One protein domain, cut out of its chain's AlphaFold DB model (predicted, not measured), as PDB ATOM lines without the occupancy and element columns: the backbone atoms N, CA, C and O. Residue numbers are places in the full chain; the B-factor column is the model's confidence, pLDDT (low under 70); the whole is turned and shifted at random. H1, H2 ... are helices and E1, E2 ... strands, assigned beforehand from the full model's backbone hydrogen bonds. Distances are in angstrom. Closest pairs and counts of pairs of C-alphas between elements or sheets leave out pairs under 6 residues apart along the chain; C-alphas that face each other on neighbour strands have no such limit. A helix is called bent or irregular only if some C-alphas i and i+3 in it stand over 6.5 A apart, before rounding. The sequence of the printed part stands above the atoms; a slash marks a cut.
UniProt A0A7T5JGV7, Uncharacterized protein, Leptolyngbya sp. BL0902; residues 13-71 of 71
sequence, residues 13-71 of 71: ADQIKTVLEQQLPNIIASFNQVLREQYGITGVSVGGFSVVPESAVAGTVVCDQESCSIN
ATOM      1  N   ALA A  13     -33.640  43.388  35.988       75.56
ATOM      2  CA  ALA A  13     -33.571  42.247  36.896       75.56
ATOM      3  C   ALA A  13     -34.615  41.173  36.553       75.56
ATOM      4  O   ALA A  13     -34.301  39.987  36.649       75.56
ATOM      5  N   ASP A  14     -35.808  41.552  36.083       78.19
ATOM      6  CA  ASP A  14     -36.804  40.593  35.584       78.19
ATOM      7  C   ASP A  14     -36.327  39.880  34.309       78.19
ATOM      8  O   ASP A  14     -36.537  38.673  34.150       78.19
ATOM      9  N   GLN A  15     -35.617  40.587  33.420       81.25
ATOM     10  CA  GLN A  15     -34.971  39.964  32.259       81.25
ATOM     11  C   GLN A  15     -33.885  38.974  32.676       81.25
ATOM     12  O   GLN A  15     -33.880  37.838  32.200       81.25
ATOM     13  N   ILE A  16     -32.993  39.371  33.587       84.12
ATOM     14  CA  ILE A  16     -31.933  38.495  34.104       84.12
ATOM     15  C   ILE A  16     -32.542  37.257  34.770       84.12
ATOM     16  O   ILE A  16     -32.113  36.136  34.492       84.12
ATOM     17  N   LYS A  17     -33.579  37.444  35.592       79.94
ATOM     18  CA  LYS A  17     -34.328  36.359  36.225       79.94
ATOM     19  C   LYS A  17     -34.907  35.403  35.184       79.94
ATOM     20  O   LYS A  17     -34.685  34.204  35.293       79.94
ATOM     21  N   THR A  18     -35.567  35.921  34.152       84.12
ATOM     22  CA  THR A  18     -36.158  35.095  33.086       84.12
ATOM     23  C   THR A  18     -35.098  34.260  32.361       84.12
ATOM     24  O   THR A  18     -35.299  33.073  32.113       84.12
ATOM     25  N   VAL A  19     -33.944  34.855  32.042       86.75
ATOM     26  CA  VAL A  19     -32.830  34.141  31.392       86.75
ATOM     27  C   VAL A  19     -32.272  33.044  32.303       86.75
ATOM     28  O   VAL A  19     -32.017  31.931  31.844       86.75
ATOM     29  N   LEU A  20     -32.113  33.331  33.597       83.50
ATOM     30  CA  LEU A  20     -31.676  32.351  34.593       83.50
ATOM     31  C   LEU A  20     -32.682  31.208  34.754       83.50
ATOM     32  O   LEU A  20     -32.275  30.052  34.757       83.50
ATOM     33  N   GLU A  21     -33.979  31.504  34.833       84.06
ATOM     34  CA  GLU A  21     -35.044  30.500  34.939       84.06
ATOM     35  C   GLU A  21     -35.085  29.579  33.711       84.06
ATOM     36  O   GLU A  21     -35.283  28.374  33.856       84.06
ATOM     37  N   GLN A  22     -34.810  30.105  32.513       86.94
ATOM     38  CA  GLN A  22     -34.700  29.298  31.293       86.94
ATOM     39  C   GLN A  22     -33.471  28.381  31.285       86.94
ATOM     40  O   GLN A  22     -33.519  27.288  30.720       86.94
ATOM     41  N   GLN A  23     -32.359  28.811  31.887       86.75
ATOM     42  CA  GLN A  23     -31.126  28.020  31.936       86.75
ATOM     43  C   GLN A  23     -31.052  27.082  33.143       86.75
ATOM     44  O   GLN A  23     -30.301  26.106  33.104       86.75
ATOM     45  N   LEU A  24     -31.840  27.337  34.188       84.00
ATOM     46  CA  LEU A  24     -31.865  26.572  35.432       84.00
ATOM     47  C   LEU A  24     -31.950  25.051  35.214       84.00
ATOM     48  O   LEU A  24     -31.159  24.337  35.831       84.00
ATOM     49  N   PRO A  25     -32.826  24.528  34.329       82.62
ATOM     50  CA  PRO A  25     -32.916  23.089  34.090       82.62
ATOM     51  C   PRO A  25     -31.607  22.494  33.563       82.62
ATOM     52  O   PRO A  25     -31.197  21.421  34.001       82.62
ATOM     53  N   ASN A  26     -30.916  23.211  32.674       86.44
ATOM     54  CA  ASN A  26     -29.631  22.773  32.129       86.44
ATOM     55  C   ASN A  26     -28.534  22.814  33.197       86.44
ATOM     56  O   ASN A  26     -27.754  21.872  33.306       86.44
ATOM     57  N   ILE A  27     -28.507  23.867  34.022       85.94
ATOM     58  CA  ILE A  27     -27.560  23.997  35.139       85.94
ATOM     59  C   ILE A  27     -27.744  22.835  36.124       85.94
ATOM     60  O   ILE A  27     -26.769  22.192  36.517       85.94
ATOM     61  N   ILE A  28     -28.992  22.534  36.489       85.31
ATOM     62  CA  ILE A  28     -29.338  21.424  37.382       85.31
ATOM     63  C   ILE A  28     -28.921  20.082  36.768       85.31
ATOM     64  O   ILE A  28     -28.297  19.263  37.444       85.31
ATOM     65  N   ALA A  29     -29.194  19.863  35.479       85.25
ATOM     66  CA  ALA A  29     -28.783  18.649  34.779       85.25
ATOM     67  C   ALA A  29     -27.255  18.467  34.781       85.25
ATOM     68  O   ALA A  29     -26.771  17.373  35.073       85.25
ATOM     69  N   SER A  30     -26.490  19.538  34.537       88.50
ATOM     70  CA  SER A  30     -25.026  19.507  34.619       88.50
ATOM     71  C   SER A  30     -24.529  19.194  36.032       88.50
ATOM     72  O   SER A  30     -23.601  18.404  36.188       88.50
ATOM     73  N   PHE A  31     -25.157  19.753  37.069       86.94
ATOM     74  CA  PHE A  31     -24.823  19.430  38.459       86.94
ATOM     75  C   PHE A  31     -25.030  17.946  38.770       86.94
ATOM     76  O   PHE A  31     -24.140  17.305  39.329       86.94
ATOM     77  N   ASN A  32     -26.166  17.383  38.361       86.50
ATOM     78  CA  ASN A  32     -26.457  15.959  38.538       86.50
ATOM     79  C   ASN A  32     -25.460  15.070  37.802       86.50
ATOM     80  O   ASN A  32     -25.000  14.065  38.343       86.50
ATOM     81  N   GLN A  33     -25.071  15.472  36.592       87.94
ATOM     82  CA  GLN A  33     -24.034  14.777  35.845       87.94
ATOM     83  C   GLN A  33     -22.703  14.775  36.609       87.94
ATOM     84  O   GLN A  33     -22.102  13.717  36.770       87.94
ATOM     85  N   VAL A  34     -22.273  15.924  37.142       90.81
ATOM     86  CA  VAL A  34     -21.039  16.036  37.938       90.81
ATOM     87  C   VAL A  34     -21.104  15.178  39.203       90.81
ATOM     88  O   VAL A  34     -20.150  14.457  39.491       90.81
ATOM     89  N   LEU A  35     -22.215  15.208  39.944       86.75
ATOM     90  CA  LEU A  35     -22.390  14.391  41.152       86.75
ATOM     91  C   LEU A  35     -22.242  12.895  40.853       86.75
ATOM     92  O   LEU A  35     -21.567  12.178  41.595       86.75
ATOM     93  N   ARG A  36     -22.806  12.437  39.734       86.00
ATOM     94  CA  ARG A  36     -22.717  11.040  39.312       86.00
ATOM     95  C   ARG A  36     -21.328  10.669  38.799       86.00
ATOM     96  O   ARG A  36     -20.780   9.651  39.207       86.00
ATOM     97  N   GLU A  37     -20.767  11.467  37.896       90.50
ATOM     98  CA  GLU A  37     -19.548  11.115  37.156       90.50
ATOM     99  C   GLU A  37     -18.270  11.360  37.962       90.50
ATOM    100  O   GLU A  37     -17.357  10.542  37.909       90.50
ATOM    101  N   GLN A  38     -18.209  12.450  38.732       90.88
ATOM    102  CA  GLN A  38     -17.001  12.835  39.471       90.88
ATOM    103  C   GLN A  38     -17.004  12.318  40.911       90.88
ATOM    104  O   GLN A  38     -15.945  12.025  41.461       90.88
ATOM    105  N   TYR A  39     -18.183  12.210  41.528       88.25
ATOM    106  CA  TYR A  39     -18.315  11.838  42.940       88.25
ATOM    107  C   TYR A  39     -18.979  10.473  43.157       88.25
ATOM    108  O   TYR A  39     -19.030  10.004  44.293       88.25
ATOM    109  N   GLY A  40     -19.469   9.811  42.099       85.50
ATOM    110  CA  GLY A  40     -20.101   8.490  42.192       85.50
ATOM    111  C   GLY A  40     -21.406   8.480  42.993       85.50
ATOM    112  O   GLY A  40     -21.863   7.419  43.420       85.50
ATOM    113  N   ILE A  41     -21.997   9.651  43.230       83.31
ATOM    114  CA  ILE A  41     -23.216   9.794  44.017       83.31
ATOM    115  C   ILE A  41     -24.397   9.388  43.127       83.31
ATOM    116  O   ILE A  41     -24.629   9.980  42.076       83.31
ATOM    117  N   THR A  42     -25.120   8.347  43.540       82.00
ATOM    118  CA  THR A  42     -26.255   7.754  42.811       82.00
ATOM    119  C   THR A  42     -27.481   7.673  43.718       82.00
ATOM    120  O   THR A  42     -27.347   7.692  44.943       82.00
ATOM    121  N   GLY A  43     -28.688   7.624  43.144       79.12
ATOM    122  CA  GLY A  43     -29.939   7.591  43.910       79.12
ATOM    123  C   GLY A  43     -30.405   8.956  44.430       79.12
ATOM    124  O   GLY A  43     -31.488   9.043  45.011       79.12
ATOM    125  N   VAL A  44     -29.635  10.023  44.195       81.62
ATOM    126  CA  VAL A  44     -29.997  11.410  44.515       81.62
ATOM    127  C   VAL A  44     -29.749  12.340  43.328       81.62
ATOM    128  O   VAL A  44     -28.900  12.083  42.482       81.62
ATOM    129  N   SER A  45     -30.502  13.430  43.286       80.88
ATOM    130  CA  SER A  45     -30.497  14.456  42.252       80.88
ATOM    131  C   SER A  45     -30.764  15.820  42.887       80.88
ATOM    132  O   SER A  45     -31.337  15.917  43.967       80.88
ATOM    133  N   VAL A  46     -30.350  16.894  42.236       80.50
ATOM    134  CA  VAL A  46     -30.646  18.266  42.628       80.50
ATOM    135  C   VAL A  46     -31.988  18.661  42.012       80.50
ATOM    136  O   VAL A  46     -32.144  18.641  40.795       80.50
ATOM    137  N   GLY A  47     -32.956  19.033  42.846       76.81
ATOM    138  CA  GLY A  47     -34.249  19.591  42.452       76.81
ATOM    139  C   GLY A  47     -34.475  20.912  43.180       76.81
ATOM    140  O   GLY A  47     -34.401  20.956  44.403       76.81
ATOM    141  N   GLY A  48     -34.686  22.008  42.443       68.44
ATOM    142  CA  GLY A  48     -34.906  23.329  43.051       68.44
ATOM    143  C   GLY A  48     -33.806  23.750  44.039       68.44
ATOM    144  O   GLY A  48     -34.113  24.248  45.116       68.44
ATOM    145  N   PHE A  49     -32.534  23.496  43.700       72.81
ATOM    146  CA  PHE A  49     -31.343  23.711  44.549       72.81
ATOM    147  C   PHE A  49     -31.247  22.867  45.834       72.81
ATOM    148  O   PHE A  49     -30.319  23.059  46.618       72.81
ATOM    149  N   SER A  50     -32.138  21.896  46.028       74.44
ATOM    150  CA  SER A  50     -32.082  20.933  47.132       74.44
ATOM    151  C   SER A  50     -31.686  19.546  46.631       74.44
ATOM    152  O   SER A  50     -31.971  19.197  45.487       74.44
ATOM    153  N   VAL A  51     -31.038  18.739  47.476       80.19
ATOM    154  CA  VAL A  51     -30.740  17.332  47.159       80.19
ATOM    155  C   VAL A  51     -31.967  16.489  47.487       80.19
ATOM    156  O   VAL A  51     -32.439  16.477  48.621       80.19
ATOM    157  N   VAL A  52     -32.478  15.787  46.485       81.44
ATOM    158  CA  VAL A  52     -33.690  14.971  46.539       81.44
ATOM    159  C   VAL A  52     -33.391  13.575  45.990       81.44
ATOM    160  O   VAL A  52     -32.426  13.407  45.247       81.44
ATOM    161  N   PRO A  53     -34.180  12.543  46.315       80.50
ATOM    162  CA  PRO A  53     -34.048  11.242  45.662       80.50
ATOM    163  C   PRO A  53     -34.228  11.354  44.139       80.50
ATOM    164  O   PRO A  53     -35.047  12.143  43.677       80.50
ATOM    165  N   GLU A  54     -33.530  10.546  43.335       75.50
ATOM    166  CA  GLU A  54     -33.708  10.560  41.863       75.50
ATOM    167  C   GLU A  54     -35.160  10.279  41.441       75.50
ATOM    168  O   GLU A  54     -35.655  10.860  40.476       75.50
ATOM    169  N   SER A  55     -35.880   9.453  42.207       72.00
ATOM    170  CA  SER A  55     -37.310   9.185  42.011       72.00
ATOM    171  C   SER A  55     -38.196  10.421  42.197       72.00
ATOM    172  O   SER A  55     -39.307  10.460  41.675       72.00
ATOM    173  N   ALA A  56     -37.708  11.431  42.915       67.31
ATOM    174  CA  ALA A  56     -38.418  12.668  43.203       67.31
ATOM    175  C   ALA A  56     -38.351  13.685  42.057       67.31
ATOM    176  O   ALA A  56     -39.156  14.604  42.023       67.31
ATOM    177  N   VAL A  57     -37.411  13.530  41.117       64.31
ATOM    178  CA  VAL A  57     -37.157  14.495  40.027       64.31
ATOM    179  C   VAL A  57     -38.321  14.569  39.038       64.31
ATOM    180  O   VAL A  57     -38.539  15.603  38.415       64.31
ATOM    181  N   ALA A  58     -39.075  13.476  38.894       59.56
ATOM    182  CA  ALA A  58     -40.279  13.436  38.067       59.56
ATOM    183  C   ALA A  58     -41.517  14.022  38.776       59.56
ATOM    184  O   ALA A  58     -42.527  14.265  38.117       59.56
ATOM    185  N   GLY A  59     -41.442  14.223  40.095       61.19
ATOM    186  CA  GLY A  59     -42.503  14.782  40.927       61.19
ATOM    187  C   GLY A  59     -42.215  16.225  41.331       61.19
ATOM    188  O   GLY A  59     -41.096  16.729  41.217       61.19
ATOM    189  N   THR A  60     -43.235  16.914  41.829       59.94
ATOM    190  CA  THR A  60     -43.024  18.229  42.446       59.94
ATOM    191  C   THR A  60     -42.540  17.995  43.869       59.94
ATOM    192  O   THR A  60     -43.318  17.593  44.735       59.94
ATOM    193  N   VAL A  61     -41.248  18.220  44.120       62.53
ATOM    194  CA  VAL A  61     -40.706  18.124  45.479       62.53
ATOM    195  C   VAL A  61     -41.118  19.354  46.271       62.53
ATOM    196  O   VAL A  61     -40.676  20.468  45.988       62.53
ATOM    197  N   VAL A  62     -41.962  19.143  47.276       63.88
ATOM    198  CA  VAL A  62     -42.374  20.177  48.222       63.88
ATOM    199  C   VAL A  62     -41.603  19.950  49.513       63.88
ATOM    200  O   VAL A  62     -41.847  18.981  50.231       63.88
ATOM    201  N   CYS A  63     -40.640  20.825  49.780       58.16
ATOM    202  CA  CYS A  63     -39.875  20.827  51.020       58.16
ATOM    203  C   CYS A  63     -40.434  21.878  51.973       58.16
ATOM    204  O   CYS A  63     -40.450  23.064  51.644       58.16
ATOM    205  N   ASP A  64     -40.868  21.428  53.144       69.56
ATOM    206  CA  ASP A  64     -41.177  22.283  54.285       69.56
ATOM    207  C   ASP A  64     -39.990  22.293  55.266       69.56
ATOM    208  O   ASP A  64     -38.964  21.651  55.029       69.56
ATOM    209  N   GLN A  65     -40.108  23.016  56.379       56.75
ATOM    210  CA  GLN A  65     -38.997  23.252  57.312       56.75
ATOM    211  C   GLN A  65     -38.423  21.972  57.953       56.75
ATOM    212  O   GLN A  65     -37.263  21.962  58.364       56.75
ATOM    213  N   GLU A  66     -39.218  20.902  58.026       65.31
ATOM    214  CA  GLU A  66     -38.857  19.646  58.698       65.31
ATOM    215  C   GLU A  66     -38.782  18.430  57.760       65.31
ATOM    216  O   GLU A  66     -38.172  17.422  58.115       65.31
ATOM    217  N   SER A  67     -39.388  18.482  56.567       66.31
ATOM    218  CA  SER A  67     -39.394  17.335  55.649       66.31
ATOM    219  C   SER A  67     -39.679  17.720  54.199       66.31
ATOM    220  O   SER A  67     -40.354  18.709  53.919       66.31
ATOM    221  N   CYS A  68     -39.185  16.898  53.273       64.25
ATOM    222  CA  CYS A  68     -39.494  16.988  51.851       64.25
ATOM    223  C   CYS A  68     -40.433  15.855  51.443       64.25
ATOM    224  O   CYS A  68     -40.143  14.684  51.691       64.25
ATOM    225  N   SER A  69     -41.540  16.212  50.797       66.62
ATOM    226  CA  SER A  69     -42.524  15.282  50.241       66.62
ATOM    227  C   SER A  69     -42.468  15.296  48.716       66.62
ATOM    228  O   SER A  69     -42.210  16.332  48.103       66.62
ATOM    229  N   ILE A  70     -42.715  14.137  48.106       64.94
ATOM    230  CA  ILE A  70     -42.769  13.963  46.651       64.94
ATOM    231  C   ILE A  70     -44.244  13.819  46.271       64.94
ATOM    232  O   ILE A  70     -44.881  12.871  46.731       64.94
ATOM    233  N   ASN A  71     -44.768  14.751  45.469       58.69
ATOM    234  CA  ASN A  71     -46.106  14.683  44.864       58.69
ATOM    235  C   ASN A  71     -46.023  14.383  43.368       58.69
ATOM    236  O   ASN A  71     -45.164  15.004  42.694       58.69
TER     237      ASN A  71
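AT A GLANCE: This is residues 13 to 71 of the 71 residues of an uncharacterized protein of Leptolyngbya sp. BL0902 (UniProt A0A7T5JGV7). A long bent helix, H1, has one arm that sticks out freely and another, H1b, that packs beside strand E1 of a small two-stranded hairpin, E1 and E2. A second small hairpin, E3 and E4, lies beyond the first, so that the E1 and E2 hairpin is in the middle between H1b and E3 and E4. The printed part has 59 residues, with one named helix and four named strands in the order H1, E1, E2, E3, E4; the two sheets, E1 - E2 and E3 - E4, are both antiparallel, and the class is mixed, helices and strands. The whole is only just loose, close to compact, with a radius of gyration of the C-alphas of 12.9 A and spans of 35 by 30 by 19 A.

HOW THE PARTS SIT: H1, residues 13 to 39, was assigned as one helix by its hydrogen bonds but is bent: C-alphas 22 and 25 are 7.0 A apart. Its arms, H1a at residues 13 to 22 and H1b at residues 25 to 39, stand at a steep tilt of 54 degrees. In both arms every O i to N i+4 pair is within hydrogen-bond range. E1, residues 44 to 47, has 5 pairs of C-alphas within 8 A of H1b, the closest being those of Asn 32 and Ser 45 at 5.7 A. E1 forms an antiparallel hairpin with E2, residues 50 to 53, at 136 degrees between directions; N 45 and O 52 are 2.7 A apart and N 52 and O 45 2.8 A, both within hydrogen-bond range. E3, residues 61 to 63, comes closest to E1 at the C-alphas of Gly 47 and Val 61, 7.3 A apart. The closest C-alphas of E2 and E3 are those of Val 52 and Val 61, 7.8 A apart. E3 forms an antiparallel hairpin with E4, residues 68 to 70, at 159 degrees, with N 62 and O 69 at 2.9 A, within hydrogen-bond range. E2 and E4 are near each other, with 6 pairs of C-alphas within 10 A. H1a is apart from the four strands.

IN THESE COORDINATES: H1a begins at C-alpha 13, (-33.571, 42.247, 36.896), and is 14.2 A long. H1b is 20.4 A long and ends at C-alpha 39, (-18.315, 11.838, 42.940). E1 measures 9.4 A, E2 10.0 A, E3 6.2 A and E4 6.8 A; E4 ends at C-alpha 70, (-42.769, 13.963, 46.651).

THE WHOLE: The two C-alphas farthest apart are those of Asp 14 and Gly 40, 36.8 A. Residues 13 to 23, which belong to H1, stand free. The printed part has no cut, and no link is long. Confidence is under 70 at residue 48 and residues 56 to 71.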